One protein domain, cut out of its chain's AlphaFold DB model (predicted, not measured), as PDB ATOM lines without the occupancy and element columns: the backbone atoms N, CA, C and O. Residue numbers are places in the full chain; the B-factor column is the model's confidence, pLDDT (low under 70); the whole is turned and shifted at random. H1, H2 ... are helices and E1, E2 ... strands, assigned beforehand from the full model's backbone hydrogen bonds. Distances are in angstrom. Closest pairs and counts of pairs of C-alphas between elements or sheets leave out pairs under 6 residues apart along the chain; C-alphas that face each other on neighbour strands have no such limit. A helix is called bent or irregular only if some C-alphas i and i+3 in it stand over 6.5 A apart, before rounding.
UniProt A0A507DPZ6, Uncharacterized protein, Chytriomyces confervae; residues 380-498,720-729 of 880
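This is residues 380 to 498 and 720 to 729 of the 880 residues of an uncharacterized protein of Chytriomyces confervae (UniProt A0A507DPZ6). One twisted, mixed sheet of six strands forms a slab with one face covered by two helical pieces, H1 along the strands over E2 and E1 and H2a slantwise over E3 and E5, while H2b, the second arm of the same bent helix as H2a, reaches away from the sheet. The printed part has 129 residues with two named helices and six named strands, in the order E1 H1 E2 E3 E4 E5 H2 E6. The sheet's order is E2 E1 E3 E5 E4 E6, parallel but for the hairpin E4 and E5, and the class is mixed, helices and strands. The whole is compact, with a radius of gyration of the C-alphas of 14.9 A and spans of 49 by 35 by 31 A.

The sheet's edge strands are E2, residues 414 to 420, and E6, residues 721 to 724. E1, residues 380 to 387, is parallel to E2, with N 383 and O 417 3.0 A apart, within hydrogen-bond range. E3, residues 433 to 440, is parallel to E1, with N 436 and O 384 at 2.8 A. E5, residues 458 to 463, is parallel to E3, with N 461 and O 437 at 2.8 A. E4, residues 450 to 453, makes an antiparallel hairpin with E5, with N 452 and O 460 at 2.9 A, and is parallel to E6, with N 451 and O 721 at 2.8 A. H1, residues 394 to 409, lies over E2 and E1 at a height over the sheet of 7.7 A, along the strands, at 3 degrees to E2 on the local plane; its closest C-alphas to E2 are those of Lys 395 and Ala 420, 5.1 A. E1, H1 and E2 form a strand-helix-strand unit, two parallel neighbour strands with a helix between, with a right-handed crossover. H2, residues 470 to 496, was assigned as one helix by its hydrogen bonds but is bent, with C-alphas 484 and 487 7.4 A apart; its arms H2a, residues 470 to 484, and H2b, residues 487 to 496, stand at a steep tilt of 54 degrees. H2a is on the same face as H1, two layers with the sheet, over E3 and E5 at a height of 9.4 A and slantwise to the strands, at 40 degrees to E3 on the local plane. H1 and H2a touch, closest at the C-alphas of Val 397 and Val 474, 6.0 A, the same way at a steep tilt of 47 degrees. H2b is only just not on the sheet, with 4 pairs of C-alphas within 10 A. In H1, H2a and H2b every O i to N i+4 pair is within hydrogen-bond range.

E1 begins at C-alpha 380 (-0.133, 9.566, -32.832) and is 22.9 A long; E3 is 22.7 A, E2 19.8 A and E5 16.1 A. H1 is 21.7 A long and H2a 21.0 A, ending at C-alpha 484 (10.461, 9.317, -43.393); H2b is 14.3 A. E4 is 10.1 A and E6 10.2 A, ending at C-alpha 724 (21.325, 15.198, -44.405).

The two C-alphas farthest apart are those of Ile 445 and Ser 498, 50.1 A. Residues 499 to 719 are not printed, and C-alphas 498 and 720 are 38.4 A apart across the cut. The link E2 to E3, residues 421 to 432, is long. The mean pLDDT of the printed part is 82.5; residues 389 to 390, 410 to 413, 424 to 431, 443 to 447 and 496 to 498 are under 70.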
ATOM      1  N   HIS A 380       0.150   8.262 -32.254       76.31
ATOM      2  CA  HIS A 380      -0.133   9.566 -32.832       76.31
ATOM      3  C   HIS A 380       1.161  10.362 -33.042       76.31
ATOM      4  O   HIS A 380       1.841  10.743 -32.085       76.31
ATOM      5  N   THR A 381       1.469  10.645 -34.304       80.50
ATOM      6  CA  THR A 381       2.625  11.435 -34.740       80.50
ATOM      7  C   THR A 381       2.171  12.812 -35.195       80.50
ATOM      8  O   THR A 381       1.343  12.934 -36.100       80.50
ATOM      9  N   ARG A 382       2.696  13.875 -34.574       84.19
ATOM     10  CA  ARG A 382       2.290  15.252 -34.885       84.19
ATOM     11  C   ARG A 382       3.221  15.874 -35.912       84.19
ATOM     12  O   ARG A 382       4.432  15.886 -35.714       84.19
ATOM     13  N   VAL A 383       2.649  16.440 -36.971       88.00
ATOM     14  CA  VAL A 383       3.401  17.131 -38.026       88.00
ATOM     15  C   VAL A 383       2.881  18.558 -38.161       88.00
ATOM     16  O   VAL A 383       1.723  18.780 -38.498       88.00
ATOM     17  N   ALA A 384       3.734  19.536 -37.893       88.12
ATOM     18  CA  ALA A 384       3.461  20.947 -38.105       88.12
ATOM     19  C   ALA A 384       3.944  21.363 -39.501       88.12
ATOM     20  O   ALA A 384       5.126  21.238 -39.814       88.12
ATOM     21  N   VAL A 385       3.038  21.868 -40.336       89.88
ATOM     22  CA  VAL A 385       3.346  22.380 -41.676       89.88
ATOM     23  C   VAL A 385       3.514  23.888 -41.608       89.88
ATOM     24  O   VAL A 385       2.589  24.601 -41.211       89.88
ATOM     25  N   ARG A 386       4.680  24.375 -42.034       89.12
ATOM     26  CA  ARG A 386       5.031  25.795 -42.044       89.12
ATOM     27  C   ARG A 386       5.553  26.209 -43.409       89.12
ATOM     28  O   ARG A 386       6.371  25.511 -43.998       89.12
ATOM     29  N   PHE A 387       5.144  27.383 -43.870       87.56
ATOM     30  CA  PHE A 387       5.718  28.012 -45.055       87.56
ATOM     31  C   PHE A 387       6.780  29.035 -44.650       87.56
ATOM     32  O   PHE A 387       6.539  29.860 -43.770       87.56
ATOM     33  N   VAL A 388       7.949  28.979 -45.289       84.06
ATOM     34  CA  VAL A 388       9.050  29.933 -45.066       84.06
ATOM     35  C   VAL A 388       8.705  31.288 -45.690       84.06
ATOM     36  O   VAL A 388       8.897  32.336 -45.075       84.06
ATOM     37  N   SER A 389       8.111  31.266 -46.885       69.56
ATOM     38  CA  SER A 389       7.552  32.438 -47.558       69.56
ATOM     39  C   SER A 389       6.066  32.572 -47.212       69.56
ATOM     40  O   SER A 389       5.279  31.670 -47.490       69.56
ATOM     41  N   GLY A 390       5.641  33.701 -46.634       65.19
ATOM     42  CA  GLY A 390       4.258  33.943 -46.174       65.19
ATOM     43  C   GLY A 390       3.166  33.967 -47.260       65.19
ATOM     44  O   GLY A 390       2.058  34.424 -46.998       65.19
ATOM     45  N   LYS A 391       3.468  33.515 -48.484       71.12
ATOM     46  CA  LYS A 391       2.562  33.469 -49.643       71.12
ATOM     47  C   LYS A 391       1.849  32.117 -49.832       71.12
ATOM     48  O   LYS A 391       1.071  31.989 -50.771       71.12
ATOM     49  N   GLY A 392       2.122  31.112 -48.996       77.94
ATOM     50  CA  GLY A 392       1.481  29.790 -49.072       77.94
ATOM     51  C   GLY A 392       0.170  29.665 -48.288       77.94
ATOM     52  O   GLY A 392      -0.180  30.530 -47.486       77.94
ATOM     53  N   GLN A 393      -0.543  28.550 -48.490       84.75
ATOM     54  CA  GLN A 393      -1.767  28.194 -47.756       84.75
ATOM     55  C   GLN A 393      -1.509  27.041 -46.758       84.75
ATOM     56  O   GLN A 393      -1.832  25.888 -47.051       84.75
ATOM     57  N   PRO A 394      -0.953  27.310 -45.555       85.69
ATOM     58  CA  PRO A 394      -0.557  26.261 -44.608       85.69
ATOM     59  C   PRO A 394      -1.726  25.388 -44.138       85.69
ATOM     60  O   PRO A 394      -1.549  24.188 -43.951       85.69
ATOM     61  N   LYS A 395      -2.930  25.959 -43.986       89.12
ATOM     62  CA  LYS A 395      -4.138  25.216 -43.579       89.12
ATOM     63  C   LYS A 395      -4.592  24.213 -44.642       89.12
ATOM     64  O   LYS A 395      -4.754  23.042 -44.321       89.12
ATOM     65  N   ALA A 396      -4.711  24.652 -45.897       90.06
ATOM     66  CA  ALA A 396      -5.135  23.793 -47.003       90.06
ATOM     67  C   ALA A 396      -4.152  22.633 -47.235       90.06
ATOM     68  O   ALA A 396      -4.564  21.483 -47.385       90.06
ATOM     69  N   VAL A 397      -2.841  22.914 -47.185       90.69
ATOM     70  CA  VAL A 397      -1.813  21.867 -47.290       90.69
ATOM     71  C   VAL A 397      -1.874  20.906 -46.108       90.69
ATOM     72  O   VAL A 397      -1.812  19.701 -46.325       90.69
ATOM     73  N   ALA A 398      -2.034  21.395 -44.873       91.44
ATOM     74  CA  ALA A 398      -2.126  20.535 -43.693       91.44
ATOM     75  C   ALA A 398      -3.340  19.587 -43.741       91.44
ATOM     76  O   ALA A 398      -3.190  18.402 -43.457       91.44
ATOM     77  N   GLU A 399      -4.518  20.077 -44.137       92.12
ATOM     78  CA  GLU A 399      -5.747  19.273 -44.256       92.12
ATOM     79  C   GLU A 399      -5.645  18.211 -45.362       92.12
ATOM     80  O   GLU A 399      -6.004  17.044 -45.165       92.12
ATOM     81  N   SER A 400      -5.096  18.587 -46.521       92.50
ATOM     82  CA  SER A 400      -4.888  17.641 -47.618       92.50
ATOM     83  C   SER A 400      -3.810  16.609 -47.267       92.50
ATOM     84  O   SER A 400      -4.018  15.409 -47.458       92.50
ATOM     85  N   LEU A 401      -2.697  17.034 -46.657       92.75
ATOM     86  CA  LEU A 401      -1.632  16.146 -46.185       92.75
ATOM     87  C   LEU A 401      -2.146  15.164 -45.123       92.75
ATOM     88  O   LEU A 401      -1.851  13.975 -45.209       92.75
ATOM     89  N   GLN A 402      -2.962  15.623 -44.168       91.25
ATOM     90  CA  GLN A 402      -3.627  14.768 -43.176       91.25
ATOM     91  C   GLN A 402      -4.423  13.643 -43.845       91.25
ATOM     92  O   GLN A 402      -4.321  12.485 -43.440       91.25
ATOM     93  N   THR A 403      -5.212  13.984 -44.866       91.62
ATOM     94  CA  THR A 403      -6.066  13.032 -45.588       91.62
ATOM     95  C   THR A 403      -5.226  11.995 -46.332       91.62
ATOM     96  O   THR A 403      -5.461  10.795 -46.201       91.62
ATOM     97  N   HIS A 404      -4.197  12.435 -47.058       91.50
ATOM     98  CA  HIS A 404      -3.318  11.538 -47.808       91.50
ATOM     99  C   HIS A 404      -2.494  10.628 -46.891       91.50
ATOM    100  O   HIS A 404      -2.409   9.430 -47.150       91.50
ATOM    101  N   LEU A 405      -1.942  11.152 -45.792       89.25
ATOM    102  CA  LEU A 405      -1.221  10.337 -44.810       89.25
ATOM    103  C   LEU A 405      -2.151   9.330 -44.126       89.25
ATOM    104  O   LEU A 405      -1.777   8.170 -43.981       89.25
ATOM    105  N   ASN A 406      -3.380   9.717 -43.777       87.44
ATOM    106  CA  ASN A 406      -4.363   8.774 -43.240       87.44
ATOM    107  C   ASN A 406      -4.719   7.676 -44.247       87.44
ATOM    108  O   ASN A 406      -4.869   6.533 -43.846       87.44
ATOM    109  N   ASN A 407      -4.808   7.976 -45.542       87.88
ATOM    110  CA  ASN A 407      -5.057   6.948 -46.556       87.88
ATOM    111  C   ASN A 407      -3.848   6.022 -46.738       87.88
ATOM    112  O   ASN A 407      -4.007   4.806 -46.839       87.88
ATOM    113  N   LEU A 408      -2.634   6.578 -46.733       84.44
ATOM    114  CA  LEU A 408      -1.406   5.798 -46.856       84.44
ATOM    115  C   LEU A 408      -1.193   4.883 -45.647       84.44
ATOM    116  O   LEU A 408      -0.799   3.731 -45.828       84.44
ATOM    117  N   PHE A 409      -1.466   5.363 -44.431       81.94
ATOM    118  CA  PHE A 409      -1.196   4.660 -43.171       81.94
ATOM    119  C   PHE A 409      -2.453   4.087 -42.488       81.94
ATOM    120  O   PHE A 409      -2.332   3.472 -41.435       81.94
ATOM    121  N   GLY A 410      -3.640   4.191 -43.093       64.81
ATOM    122  CA  GLY A 410      -4.951   3.922 -42.470       64.81
ATOM    123  C   GLY A 410      -5.266   2.479 -42.070       64.81
ATOM    124  O   GLY A 410      -6.330   2.223 -41.517       64.81
ATOM    125  N   GLY A 411      -4.355   1.536 -42.325       61.84
ATOM    126  CA  GLY A 411      -4.411   0.164 -41.803       61.84
ATOM    127  C   GLY A 411      -3.334  -0.156 -40.762       61.84
ATOM    128  O   GLY A 411      -3.239  -1.297 -40.324       61.84
ATOM    129  N   ALA A 412      -2.483   0.810 -40.410       58.53
ATOM    130  CA  ALA A 412      -1.376   0.630 -39.482       58.53
ATOM    131  C   ALA A 412      -1.703   1.241 -38.115       58.53
ATOM    132  O   ALA A 412      -2.451   2.205 -38.007       58.53
ATOM    133  N   SER A 413      -1.029   0.738 -37.085       67.00
ATOM    134  CA  SER A 413      -0.852   1.316 -35.747       67.00
ATOM    135  C   SER A 413      -0.308   2.760 -35.711       67.00
ATOM    136  O   SER A 413       0.218   3.183 -34.689       67.00
ATOM    137  N   PHE A 414      -0.358   3.521 -36.806       74.81
ATOM    138  CA  PHE A 414       0.307   4.808 -36.963       74.81
ATOM    139  C   PHE A 414      -0.662   5.847 -37.525       74.81
ATOM    140  O   PHE A 414      -1.112   5.753 -38.665       74.81
ATOM    141  N   HIS A 415      -0.972   6.852 -36.715       79.31
ATOM    142  CA  HIS A 415      -1.892   7.930 -37.039       79.31
ATOM    143  C   HIS A 415      -1.143   9.254 -37.061       79.31
ATOM    144  O   HIS A 415      -0.374   9.571 -36.154       79.31
ATOM    145  N   PHE A 416      -1.402  10.067 -38.077       83.50
ATOM    146  CA  PHE A 416      -0.833  11.404 -38.156       83.50
ATOM    147  C   PHE A 416      -1.818  12.430 -37.607       83.50
ATOM    148  O   PHE A 416      -3.025  12.306 -37.793       83.50
ATOM    149  N   ALA A 417      -1.294  13.456 -36.951       86.00
ATOM    150  CA  ALA A 417      -2.017  14.670 -36.610       86.00
ATOM    151  C   ALA A 417      -1.264  15.851 -37.226       86.00
ATOM    152  O   ALA A 417      -0.286  16.355 -36.669       86.00
ATOM    153  N   VAL A 418      -1.700  16.250 -38.414       88.75
ATOM    154  CA  VAL A 418      -1.102  17.330 -39.188       88.75
ATOM    155  C   VAL A 418      -1.781  18.644 -38.816       88.75
ATOM    156  O   VAL A 418      -3.008  18.739 -38.784       88.75
ATOM    157  N   ARG A 419      -0.988  19.670 -38.515       88.56
ATOM    158  CA  ARG A 419      -1.472  21.008 -38.157       88.56
ATOM    159  C   ARG A 419      -0.731  22.074 -38.948       88.56
ATOM    160  O   ARG A 419       0.453  21.933 -39.235       88.56
ATOM    161  N   ALA A 420      -1.424  23.158 -39.266       87.00
ATOM    162  CA  ALA A 420      -0.809  24.351 -39.826       87.00
ATOM    163  C   ALA A 420      -0.137  25.167 -38.715       87.00
ATOM    164  O   ALA A 420      -0.799  25.547 -37.749       87.00
ATOM    165  N   ASP A 421       1.151  25.461 -38.870       83.00
ATOM    166  CA  ASP A 421       1.870  26.409 -38.023       83.00
ATOM    167  C   ASP A 421       1.885  27.783 -38.704       83.00
ATOM    168  O   ASP A 421       2.546  27.990 -39.723       83.00
ATOM    169  N   THR A 422       1.113  28.718 -38.148       76.88
ATOM    170  CA  THR A 422       1.045  30.116 -38.602       76.88
ATOM    171  C   THR A 422       1.868  31.059 -37.723       76.88
ATOM    172  O   THR A 422       1.740  32.275 -37.861       76.88
ATOM    173  N   SER A 423       2.655  30.533 -36.780       72.06
ATOM    174  CA  SER A 423       3.481  31.359 -35.900       72.06
ATOM    175  C   SER A 423       4.645  31.993 -36.665       72.06
ATOM    176  O   SER A 423       5.211  31.408 -37.589       72.06
ATOM    177  N   THR A 424       5.002  33.223 -36.291       61.03
ATOM    178  CA  THR A 424       6.167  33.934 -36.839       61.03
ATOM    179  C   THR A 424       7.468  33.532 -36.150       61.03
ATOM    180  O   THR A 424       8.530  33.638 -36.755       61.03
ATOM    181  N   GLU A 425       7.401  33.021 -34.921       62.94
ATOM    182  CA  GLU A 425       8.556  32.555 -34.145       62.94
ATOM    183  C   GLU A 425       8.868  31.087 -34.452       62.94
ATOM    184  O   GLU A 425       7.968  30.322 -34.795       62.94
ATOM    185  N   GLU A 426      10.135  30.677 -34.392       60.03
ATOM    186  CA  GLU A 426      10.483  29.258 -34.507       60.03
ATOM    187  C   GLU A 426       9.976  28.506 -33.271       60.03
ATOM    188  O   GLU A 426      10.387  28.770 -32.141       60.03
ATOM    189  N   THR A 427       9.066  27.556 -33.482       60.50
ATOM    190  CA  THR A 427       8.625  26.632 -32.437       60.50
ATOM    191  C   THR A 427       9.810  25.765 -32.019       60.50
ATOM    192  O   THR A 427      10.454  25.139 -32.862       60.50
ATOM    193  N   GLN A 428      10.106  25.716 -30.719       61.03
ATOM    194  CA  GLN A 428      11.172  24.859 -30.204       61.03
ATOM    195  C   GLN A 428      10.893  23.386 -30.550       61.03
ATOM    196  O   GLN A 428       9.778  22.887 -30.367       61.03
ATOM    197  N   SER A 429      11.927  22.698 -31.037       62.34
ATOM    198  CA  SER A 429      11.919  21.259 -31.314       62.34
ATOM    199  C   SER A 429      11.598  20.486 -30.028       62.34
ATOM    200  O   SER A 429      12.356  20.538 -29.059       62.34
ATOM    201  N   THR A 430      10.453  19.802 -29.993       66.50
ATOM    202  CA  THR A 430       9.930  19.096 -28.808       66.50
ATOM    203  C   THR A 430       9.649  17.626 -29.107       66.50
ATOM    204  O   THR A 430       9.475  17.244 -30.267       66.50
ATOM    205  N   SER A 431       9.619  16.795 -28.053       68.12
ATOM    206  CA  SER A 431       9.379  15.351 -28.182       68.12
ATOM    207  C   SER A 431       8.055  15.067 -28.908       68.12
ATOM    208  O   SER A 431       7.010  15.580 -28.509       68.12
ATOM    209  N   GLY A 432       8.088  14.293 -29.996       71.31
ATOM    210  CA  GLY A 432       6.904  13.903 -30.771       71.31
ATOM    211  C   GLY A 432       6.287  14.969 -31.693       71.31
ATOM    212  O   GLY A 432       5.246  14.690 -32.297       71.31
ATOM    213  N   LEU A 433       6.890  16.160 -31.824       81.56
ATOM    214  CA  LEU A 433       6.470  17.202 -32.772       81.56
ATOM    215  C   LEU A 433       7.491  17.352 -33.907       81.56
ATOM    216  O   LEU A 433       8.625  17.776 -33.683       81.56
ATOM    217  N   TYR A 434       7.061  17.045 -35.127       88.31
ATOM    218  CA  TYR A 434       7.870  17.164 -36.341       88.31
ATOM    219  C   TYR A 434       7.471  18.400 -37.133       88.31
ATOM    220  O   TYR A 434       6.283  18.699 -37.235       88.31
ATOM    221  N   GLN A 435       8.433  19.102 -37.728       90.44
ATOM    222  CA  GLN A 435       8.158  20.297 -38.525       90.44
ATOM    223  C   GLN A 435       8.524  20.074 -39.994       90.44
ATOM    224  O   GLN A 435       9.679  19.802 -40.319       90.44
ATOM    225  N   LEU A 436       7.545  20.245 -40.883       93.00
ATOM    226  CA  LEU A 436       7.741  20.334 -42.326       93.00
ATOM    227  C   LEU A 436       7.794  21.814 -42.719       93.00
ATOM    228  O   LEU A 436       6.777  22.509 -42.674       93.00
ATOM    229  N   ARG A 437       8.978  22.291 -43.101       91.94
ATOM    230  CA  ARG A 437       9.193  23.642 -43.637       91.94
ATOM    231  C   ARG A 437       9.109  23.588 -45.155       91.94
ATOM    232  O   ARG A 437       9.817  22.809 -45.775       91.94
ATOM    233  N   ILE A 438       8.249  24.403 -45.750       91.88
ATOM    234  CA  ILE A 438       8.047  24.463 -47.197       91.88
ATOM    235  C   ILE A 438       8.520  25.824 -47.691       91.88
ATOM    236  O   ILE A 438       8.040  26.863 -47.230       91.88
ATOM    237  N   ASP A 439       9.455  25.812 -48.632       90.19
ATOM    238  CA  ASP A 439       9.947  26.998 -49.320       90.19
ATOM    239  C   ASP A 439       9.696  26.841 -50.821       90.19
ATOM    240  O   ASP A 439      10.129  25.858 -51.420       90.19
ATOM    241  N   CYS A 440       8.944  27.762 -51.419       89.19
ATOM    242  CA  CYS A 440       8.499  27.651 -52.810       89.19
ATOM    243  C   CYS A 440       9.097  28.744 -53.696       89.19
ATOM    244  O   CYS A 440       9.390  29.852 -53.249       89.19
ATOM    245  N   GLY A 441       9.243  28.432 -54.984       81.75
ATOM    246  CA  GLY A 441       9.875  29.301 -55.974       81.75
ATOM    247  C   GLY A 441      11.403  29.335 -55.888       81.75
ATOM    248  O   GLY A 441      12.029  30.173 -56.539       81.75
ATOM    249  N   VAL A 442      12.015  28.433 -55.113       79.06
ATOM    250  CA  VAL A 442      13.472  28.293 -55.022       79.06
ATOM    251  C   VAL A 442      13.939  27.400 -56.166       79.06
ATOM    252  O   VAL A 442      13.571  26.231 -56.244       79.06
ATOM    253  N   LYS A 443      14.739  27.960 -57.075       67.00
ATOM    254  CA  LYS A 443      15.330  27.226 -58.201       67.00
ATOM    255  C   LYS A 443      16.817  27.022 -57.944       67.00
ATOM    256  O   LYS A 443      17.555  27.998 -57.825       67.00
ATOM    257  N   ASN A 444      17.257  25.768 -57.902       68.06
ATOM    258  CA  ASN A 444      18.681  25.441 -57.926       68.06
ATOM    259  C   ASN A 444      19.266  25.638 -59.335       68.06
ATOM    260  O   ASN A 444      18.537  25.894 -60.293       68.06
ATOM    261  N   ILE A 445      20.587  25.483 -59.480       61.53
ATOM    262  CA  ILE A 445      21.323  25.662 -60.752       61.53
ATOM    263  C   ILE A 445      20.741  24.787 -61.886       61.53
ATOM    264  O   ILE A 445      20.803  25.165 -63.052       61.53
ATOM    265  N   GLN A 446      20.128  23.649 -61.543       65.31
ATOM    266  CA  GLN A 446      19.489  22.706 -62.473       65.31
ATOM    267  C   GLN A 446      17.958  22.872 -62.586       65.31
ATOM    268  O   GLN A 446      17.318  22.147 -63.336       65.31
ATOM    269  N   GLY A 447      17.353  23.830 -61.872       65.12
ATOM    270  CA  GLY A 447      15.897  24.037 -61.842       65.12
ATOM    271  C   GLY A 447      15.121  23.039 -60.973       65.12
ATOM    272  O   GLY A 447      13.894  23.095 -60.935       65.12
ATOM    273  N   GLU A 448      15.824  22.159 -60.264       78.94
ATOM    274  CA  GLU A 448      15.261  21.114 -59.409       78.94
ATOM    275  C   GLU A 448      15.089  21.582 -57.953       78.94
ATOM    276  O   GLU A 448      15.730  22.543 -57.511       78.94
ATOM    277  N   GLY A 449      14.211  20.905 -57.205       86.69
ATOM    278  CA  GLY A 449      14.006  21.153 -55.777       86.69
ATOM    279  C   GLY A 449      15.061  20.488 -54.889       86.69
ATOM    280  O   GLY A 449      15.919  19.737 -55.353       86.69
ATOM    281  N   SER A 450      15.008  20.756 -53.585       90.19
ATOM    282  CA  SER A 450      15.868  20.089 -52.604       90.19
ATOM    283  C   SER A 450      15.098  19.713 -51.342       90.19
ATOM    284  O   SER A 450      14.135  20.379 -50.955       90.19
ATOM    285  N   VAL A 451      15.515  18.634 -50.690       91.56
ATOM    286  CA  VAL A 451      15.025  18.232 -49.373       91.56
ATOM    287  C   VAL A 451      16.200  18.227 -48.410       91.56
ATOM    288  O   VAL A 451      17.196  17.544 -48.634       91.56
ATOM    289  N   LYS A 452      16.087  18.985 -47.319       91.25
ATOM    290  CA  LYS A 452      17.086  19.003 -46.249       91.25
ATOM    291  C   LYS A 452      16.493  18.448 -44.962       91.25
ATOM    292  O   LYS A 452      15.529  19.009 -44.439       91.25
ATOM    293  N   LEU A 453      17.087  17.380 -44.443       91.81
ATOM    294  CA  LEU A 453      16.756  16.807 -43.143       91.81
ATOM    295  C   LEU A 453      17.717  17.362 -42.087       91.81
ATOM    296  O   LEU A 453      18.929  17.188 -42.205       91.81
ATOM    297  N   PHE A 454      17.177  18.040 -41.077       90.56
ATOM    298  CA  PHE A 454      17.951  18.592 -39.962       90.56
ATOM    299  C   PHE A 454      18.015  17.605 -38.793       90.56
ATOM    300  O   PHE A 454      17.126  16.761 -38.648       90.56
ATOM    301  N   GLU A 455      18.999  17.767 -37.903       88.31
ATOM    302  CA  GLU A 455      19.144  16.938 -36.687       88.31
ATOM    303  C   GLU A 455      17.912  17.043 -35.753       88.31
ATOM    304  O   GLU A 455      17.567  16.095 -35.039       88.31
ATOM    305  N   ASP A 456      17.195  18.170 -35.824       87.75
ATOM    306  CA  ASP A 456      16.269  18.668 -34.807       87.75
ATOM    307  C   ASP A 456      14.768  18.447 -35.083       87.75
ATOM    308  O   ASP A 456      13.935  19.267 -34.701       87.75
ATOM    309  N   ARG A 457      14.376  17.320 -35.696       88.75
ATOM    310  CA  ARG A 457      12.958  17.003 -36.037       88.75
ATOM    311  C   ARG A 457      12.355  17.930 -37.103       88.75
ATOM    312  O   ARG A 457      11.132  18.024 -37.244       88.75
ATOM    313  N   VAL A 458      13.212  18.618 -37.853       91.06
ATOM    314  CA  VAL A 458      12.825  19.535 -38.928       91.06
ATOM    315  C   VAL A 458      13.225  18.939 -40.271       91.06
ATOM    316  O   VAL A 458      14.353  18.484 -40.451       91.06
ATOM    317  N   VAL A 459      12.304  18.968 -41.230       92.75
ATOM    318  CA  VAL A 459      12.581  18.671 -42.636       92.75
ATOM    319  C   VAL A 459      12.153  19.863 -43.483       92.75
ATOM    320  O   VAL A 459      11.049  20.383 -43.329       92.75
ATOM    321  N   SER A 460      13.046  20.336 -44.349       92.56
ATOM    322  CA  SER A 460      12.779  21.432 -45.275       92.56
ATOM    323  C   SER A 460      12.614  20.894 -46.685       92.56
ATOM    324  O   SER A 460      13.516  20.244 -47.203       92.56
ATOM    325  N   LEU A 461      11.484  21.210 -47.305       92.50
ATOM    326  CA  LEU A 461      11.166  20.964 -48.702       92.50
ATOM    327  C   LEU A 461      11.297  22.287 -49.462       92.50
ATOM    328  O   LEU A 461      10.476  23.188 -49.292       92.50
ATOM    329  N   GLN A 462      12.329  22.397 -50.290       91.62
ATOM    330  CA  GLN A 462      12.493  23.486 -51.244       91.62
ATOM    331  C   GLN A 462      11.956  23.035 -52.595       91.62
ATOM    332  O   GLN A 462      12.468  22.083 -53.188       91.62
ATOM    333  N   THR A 463      10.922  23.709 -53.081       87.88
ATOM    334  CA  THR A 463      10.245  23.353 -54.325       87.88
ATOM    335  C   THR A 463      10.376  24.460 -55.372       87.88
ATOM    336  O   THR A 463      10.237  25.644 -55.042       87.88
ATOM    337  N   PRO A 464      10.614  24.109 -56.651       84.88
ATOM    338  CA  PRO A 464      10.641  25.083 -57.736       84.88
ATOM    339  C   PRO A 464       9.238  25.593 -58.101       84.88
ATOM    340  O   PRO A 464       9.127  26.617 -58.778       84.88
ATOM    341  N   ALA A 465       8.176  24.902 -57.663       82.38
ATOM    342  CA  ALA A 465       6.793  25.319 -57.865       82.38
ATOM    343  C   ALA A 465       6.470  26.601 -57.079       82.38
ATOM    344  O   ALA A 465       7.018  26.851 -56.003       82.38
ATOM    345  N   GLU A 466       5.560  27.421 -57.605       85.12
ATOM    346  CA  GLU A 466       5.059  28.589 -56.879       85.12
ATOM    347  C   GLU A 466       4.135  28.162 -55.733       85.12
ATOM    348  O   GLU A 466       3.401  27.184 -55.847       85.12
ATOM    349  N   CYS A 467       4.094  28.941 -54.646       83.06
ATOM    350  CA  CYS A 467       3.268  28.612 -53.475       83.06
ATOM    351  C   CYS A 467       1.746  28.574 -53.749       83.06
ATOM    352  O   CYS A 467       0.983  28.208 -52.856       83.06
ATOM    353  N   ALA A 468       1.297  28.971 -54.948       82.44
ATOM    354  CA  ALA A 468      -0.092  28.853 -55.389       82.44
ATOM    355  C   ALA A 468      -0.471  27.414 -55.801       82.44
ATOM    356  O   ALA A 468      -1.635  27.034 -55.670       82.44
ATOM    357  N   ASP A 469       0.494  26.607 -56.259       85.06
ATOM    358  CA  ASP A 469       0.272  25.226 -56.700       85.06
ATOM    359  C   ASP A 469       0.215  24.266 -55.501       85.06
ATOM    360  O   ASP A 469       1.172  23.581 -55.136       85.06
ATOM    361  N   THR A 470      -0.941  24.260 -54.841       86.12
ATOM    362  CA  THR A 470      -1.163  23.494 -53.607       86.12
ATOM    363  C   THR A 470      -1.101  21.982 -53.855       86.12
ATOM    364  O   THR A 470      -0.646  21.245 -52.984       86.12
ATOM    365  N   GLU A 471      -1.522  21.506 -55.029       88.69
ATOM    366  CA  GLU A 471      -1.573  20.074 -55.350       88.69
ATOM    367  C   GLU A 471      -0.168  19.480 -55.493       88.69
ATOM    368  O   GLU A 471       0.149  18.479 -54.844       88.69
ATOM    369  N   SER A 472       0.709  20.150 -56.249       88.50
ATOM    370  CA  SER A 472       2.112  19.749 -56.397       88.50
ATOM    371  C   SER A 472       2.855  19.762 -55.056       88.50
ATOM    372  O   SER A 472       3.569  18.813 -54.720       88.50
ATOM    373  N   ILE A 473       2.622  20.793 -54.233       89.94
ATOM    374  CA  ILE A 473       3.214  20.902 -52.893       89.94
ATOM    375  C   ILE A 473       2.749  19.758 -51.988       89.94
ATOM    376  O   ILE A 473       3.567  19.169 -51.281       89.94
ATOM    377  N   VAL A 474       1.456  19.419 -52.005       92.56
ATOM    378  CA  VAL A 474       0.920  18.305 -51.209       92.56
ATOM    379  C   VAL A 474       1.526  16.980 -51.662       92.56
ATOM    380  O   VAL A 474       1.960  16.211 -50.809       92.56
ATOM    381  N   ALA A 475       1.619  16.716 -52.968       90.69
ATOM    382  CA  ALA A 475       2.221  15.485 -53.480       90.69
ATOM    383  C   ALA A 475       3.684  15.323 -53.023       90.69
ATOM    384  O   ALA A 475       4.075  14.262 -52.530       90.69
ATOM    385  N   GLN A 476       4.477  16.398 -53.097       91.38
ATOM    386  CA  GLN A 476       5.864  16.408 -52.621       91.38
ATOM    387  C   GLN A 476       5.953  16.254 -51.095       91.38
ATOM    388  O   GLN A 476       6.758  15.469 -50.595       91.38
ATOM    389  N   ALA A 477       5.092  16.943 -50.341       92.50
ATOM    390  CA  ALA A 477       5.016  16.823 -48.886       92.50
ATOM    391  C   ALA A 477       4.647  15.399 -48.441       92.50
ATOM    392  O   ALA A 477       5.225  14.886 -47.482       92.50
ATOM    393  N   VAL A 478       3.728  14.740 -49.151       92.31
ATOM    394  CA  VAL A 478       3.359  13.338 -48.920       92.31
ATOM    395  C   VAL A 478       4.547  12.414 -49.189       92.31
ATOM    396  O   VAL A 478       4.801  11.529 -48.377       92.31
ATOM    397  N   ALA A 479       5.305  12.626 -50.269       90.94
ATOM    398  CA  ALA A 479       6.488  11.820 -50.575       90.94
ATOM    399  C   ALA A 479       7.591  11.963 -49.510       90.94
ATOM    400  O   ALA A 479       8.202  10.969 -49.112       90.94
ATOM    401  N   VAL A 480       7.823  13.183 -49.012       92.06
ATOM    402  CA  VAL A 480       8.816  13.459 -47.960       92.06
ATOM    403  C   VAL A 480       8.366  12.894 -46.615       92.06
ATOM    404  O   VAL A 480       9.060  12.062 -46.037       92.06
ATOM    405  N   VAL A 481       7.197  13.302 -46.110       91.25
ATOM    406  CA  VAL A 481       6.716  12.862 -44.790       91.25
ATOM    407  C   VAL A 481       6.413  11.367 -44.800       91.25
ATOM    408  O   VAL A 481       6.814  10.656 -43.887       91.25
ATOM    409  N   GLY A 482       5.761  10.862 -45.847       88.38
ATOM    410  CA  GLY A 482       5.473   9.438 -45.990       88.38
ATOM    411  C   GLY A 482       6.740   8.587 -46.031       88.38
ATOM    412  O   GLY A 482       6.794   7.569 -45.347       88.38
ATOM    413  N   GLY A 483       7.772   9.024 -46.763       88.00
ATOM    414  CA  GLY A 483       9.046   8.310 -46.847       88.00
ATOM    415  C   GLY A 483       9.796   8.229 -45.517       88.00
ATOM    416  O   GLY A 483      10.285   7.155 -45.181       88.00
ATOM    417  N   LEU A 484       9.801   9.302 -44.712       89.50
ATOM    418  CA  LEU A 484      10.461   9.317 -43.393       89.50
ATOM    419  C   LEU A 484       9.930   8.243 -42.429       89.50
ATOM    420  O   LEU A 484      10.690   7.704 -41.626       89.50
ATOM    421  N   PHE A 485       8.633   7.934 -42.498       87.50
ATOM    422  CA  PHE A 485       7.967   7.002 -41.581       87.50
ATOM    423  C   PHE A 485       7.664   5.633 -42.210       87.50
ATOM    424  O   PHE A 485       7.106   4.756 -41.544       87.50
ATOM    425  N   LEU A 486       8.019   5.414 -43.480       84.38
ATOM    426  CA  LEU A 486       7.677   4.186 -44.199       84.38
ATOM    427  C   LEU A 486       8.382   2.958 -43.606       84.38
ATOM    428  O   LEU A 486       7.737   1.944 -43.322       84.38
ATOM    429  N   ASP A 487       9.687   3.069 -43.355       82.81
ATOM    430  CA  ASP A 487      10.473   1.990 -42.750       82.81
ATOM    431  C   ASP A 487      10.012   1.684 -41.326       82.81
ATOM    432  O   ASP A 487       9.977   0.527 -40.901       82.81
ATOM    433  N   GLU A 488       9.638   2.727 -40.584       83.44
ATOM    434  CA  GLU A 488       9.140   2.595 -39.223       83.44
ATOM    435  C   GLU A 488       7.786   1.877 -39.193       83.44
ATOM    436  O   GLU A 488       7.583   0.969 -38.388       83.44
ATOM    437  N   ARG A 489       6.880   2.186 -40.126       81.88
ATOM    438  CA  ARG A 489       5.638   1.424 -40.298       81.88
ATOM    439  C   ARG A 489       5.918  -0.055 -40.556       81.88
ATOM    440  O   ARG A 489       5.224  -0.908 -40.000       81.88
ATOM    441  N   ALA A 490       6.901  -0.370 -41.399       80.62
ATOM    442  CA  ALA A 490       7.275  -1.756 -41.659       80.62
ATOM    443  C   ALA A 490       7.818  -2.440 -40.390       80.62
ATOM    444  O   ALA A 490       7.488  -3.597 -40.134       80.62
ATOM    445  N   ASP A 491       8.598  -1.728 -39.567       80.69
ATOM    446  CA  ASP A 491       9.046  -2.212 -38.256       80.69
ATOM    447  C   ASP A 491       7.868  -2.473 -37.305       80.69
ATOM    448  O   ASP A 491       7.805  -3.537 -36.692       80.69
ATOM    449  N   PHE A 492       6.885  -1.574 -37.234       78.50
ATOM    450  CA  PHE A 492       5.699  -1.776 -36.399       78.50
ATOM    451  C   PHE A 492       4.836  -2.948 -36.838       78.50
ATOM    452  O   PHE A 492       4.372  -3.713 -35.993       78.50
ATOM    453  N   ALA A 493       4.639  -3.124 -38.145       77.12
ATOM    454  CA  ALA A 493       3.915  -4.274 -38.672       77.12
ATOM    455  C   ALA A 493       4.614  -5.592 -38.295       77.12
ATOM    456  O   ALA A 493       3.947  -6.555 -37.925       77.12
ATOM    457  N   ARG A 494       5.956  -5.619 -38.307       77.62
ATOM    458  CA  ARG A 494       6.749  -6.772 -37.847       77.62
ATOM    459  C   ARG A 494       6.599  -7.020 -36.346       77.62
ATOM    460  O   ARG A 494       6.336  -8.149 -35.950       77.62
ATOM    461  N   ILE A 495       6.713  -5.974 -35.525       76.31
ATOM    462  CA  ILE A 495       6.568  -6.072 -34.062       76.31
ATOM    463  C   ILE A 495       5.127  -6.400 -33.657       76.31
ATOM    464  O   ILE A 495       4.930  -6.949 -32.583       76.31
ATOM    465  N   SER A 496       4.122  -6.106 -34.478       69.19
ATOM    466  CA  SER A 496       2.724  -6.458 -34.189       69.19
ATOM    467  C   SER A 496       2.338  -7.835 -34.752       69.19
ATOM    468  O   SER A 496       1.431  -8.485 -34.243       69.19
ATOM    469  N   GLY A 497       3.037  -8.314 -35.787       64.56
ATOM    470  CA  GLY A 497       2.848  -9.646 -36.360       64.56
ATOM    471  C   GLY A 497       3.362 -10.777 -35.458       64.56
ATOM    472  O   GLY A 497       4.240 -10.592 -34.611       64.56
ATOM    473  N   SER A 498       2.827 -11.988 -35.637       50.97
ATOM    474  CA  SER A 498       3.226 -13.198 -34.893       50.97
ATOM    475  C   SER A 498       4.483 -13.888 -35.442       50.97
ATOM    476  O   SER A 498       4.881 -14.927 -34.923       50.97
ATOM    477  N   PHE A 720      15.312  15.644 -57.222       87.19
ATOM    478  CA  PHE A 720      15.523  16.414 -55.989       87.19
ATOM    479  C   PHE A 720      16.904  16.133 -55.383       87.19
ATOM    480  O   PHE A 720      17.366  14.994 -55.350       87.19
ATOM    481  N   GLN A 721      17.552  17.172 -54.849       87.88
ATOM    482  CA  GLN A 721      18.789  17.023 -54.075       87.88
ATOM    483  C   GLN A 721      18.474  16.758 -52.601       87.88
ATOM    484  O   GLN A 721      17.728  17.520 -51.988       87.88
ATOM    485  N   PHE A 722      19.068  15.719 -52.016       88.44
ATOM    486  CA  PHE A 722      18.834  15.324 -50.626       88.44
ATOM    487  C   PHE A 722      20.057  15.623 -49.762       88.44
ATOM    488  O   PHE A 722      21.144  15.101 -50.000       88.44
ATOM    489  N   ASN A 723      19.867  16.463 -48.745       88.75
ATOM    490  CA  ASN A 723      20.912  16.874 -47.815       88.75
ATOM    491  C   ASN A 723      20.563  16.418 -46.400       88.75
ATOM    492  O   ASN A 723      19.500  16.752 -45.875       88.75
ATOM    493  N   TYR A 724      21.488  15.711 -45.761       88.81
ATOM    494  CA  TYR A 724      21.325  15.198 -44.405       88.81
ATOM    495  C   TYR A 724      22.289  15.929 -43.473       88.81
ATOM    496  O   TYR A 724      23.492  15.984 -43.727       88.81
ATOM    497  N   GLU A 725      21.767  16.514 -42.402       87.69
ATOM    498  CA  GLU A 725      22.599  17.080 -41.347       87.69
ATOM    499  C   GLU A 725      23.163  15.959 -40.468       87.69
ATOM    500  O   GLU A 725      22.449  15.041 -40.063       87.69
ATOM    501  N   SER A 726      24.470  16.009 -40.210       80.81
ATOM    502  CA  SER A 726      25.131  15.037 -39.336       80.81
ATOM    503  C   SER A 726      24.830  15.358 -37.878       80.81
ATOM    504  O   SER A 726      24.796  16.527 -37.505       80.81
ATOM    505  N   SER A 727      24.655  14.325 -37.052       84.81
ATOM    506  CA  SER A 727      24.472  14.528 -35.616       84.81
ATOM    507  C   SER A 727      25.763  14.996 -34.955       84.81
ATOM    508  O   SER A 727      26.818  14.392 -35.149       84.81
ATOM    509  N   SER A 728      25.655  16.023 -34.116       80.38
ATOM    510  CA  SER A 728      26.751  16.488 -33.254       80.38
ATOM    511  C   SER A 728      27.015  15.567 -32.053       80.38
ATOM    512  O   SER A 728      28.100  15.594 -31.474       80.38
ATOM    513  N   VAL A 729      26.035  14.734 -31.697       86.00
ATOM    514  CA  VAL A 729      26.018  13.896 -30.487       86.00
ATOM    515  C   VAL A 729      26.140  12.393 -30.807       86.00
ATOM    516  O   VAL A 729      26.315  11.564 -29.918       86.00
TER     517      VAL A 729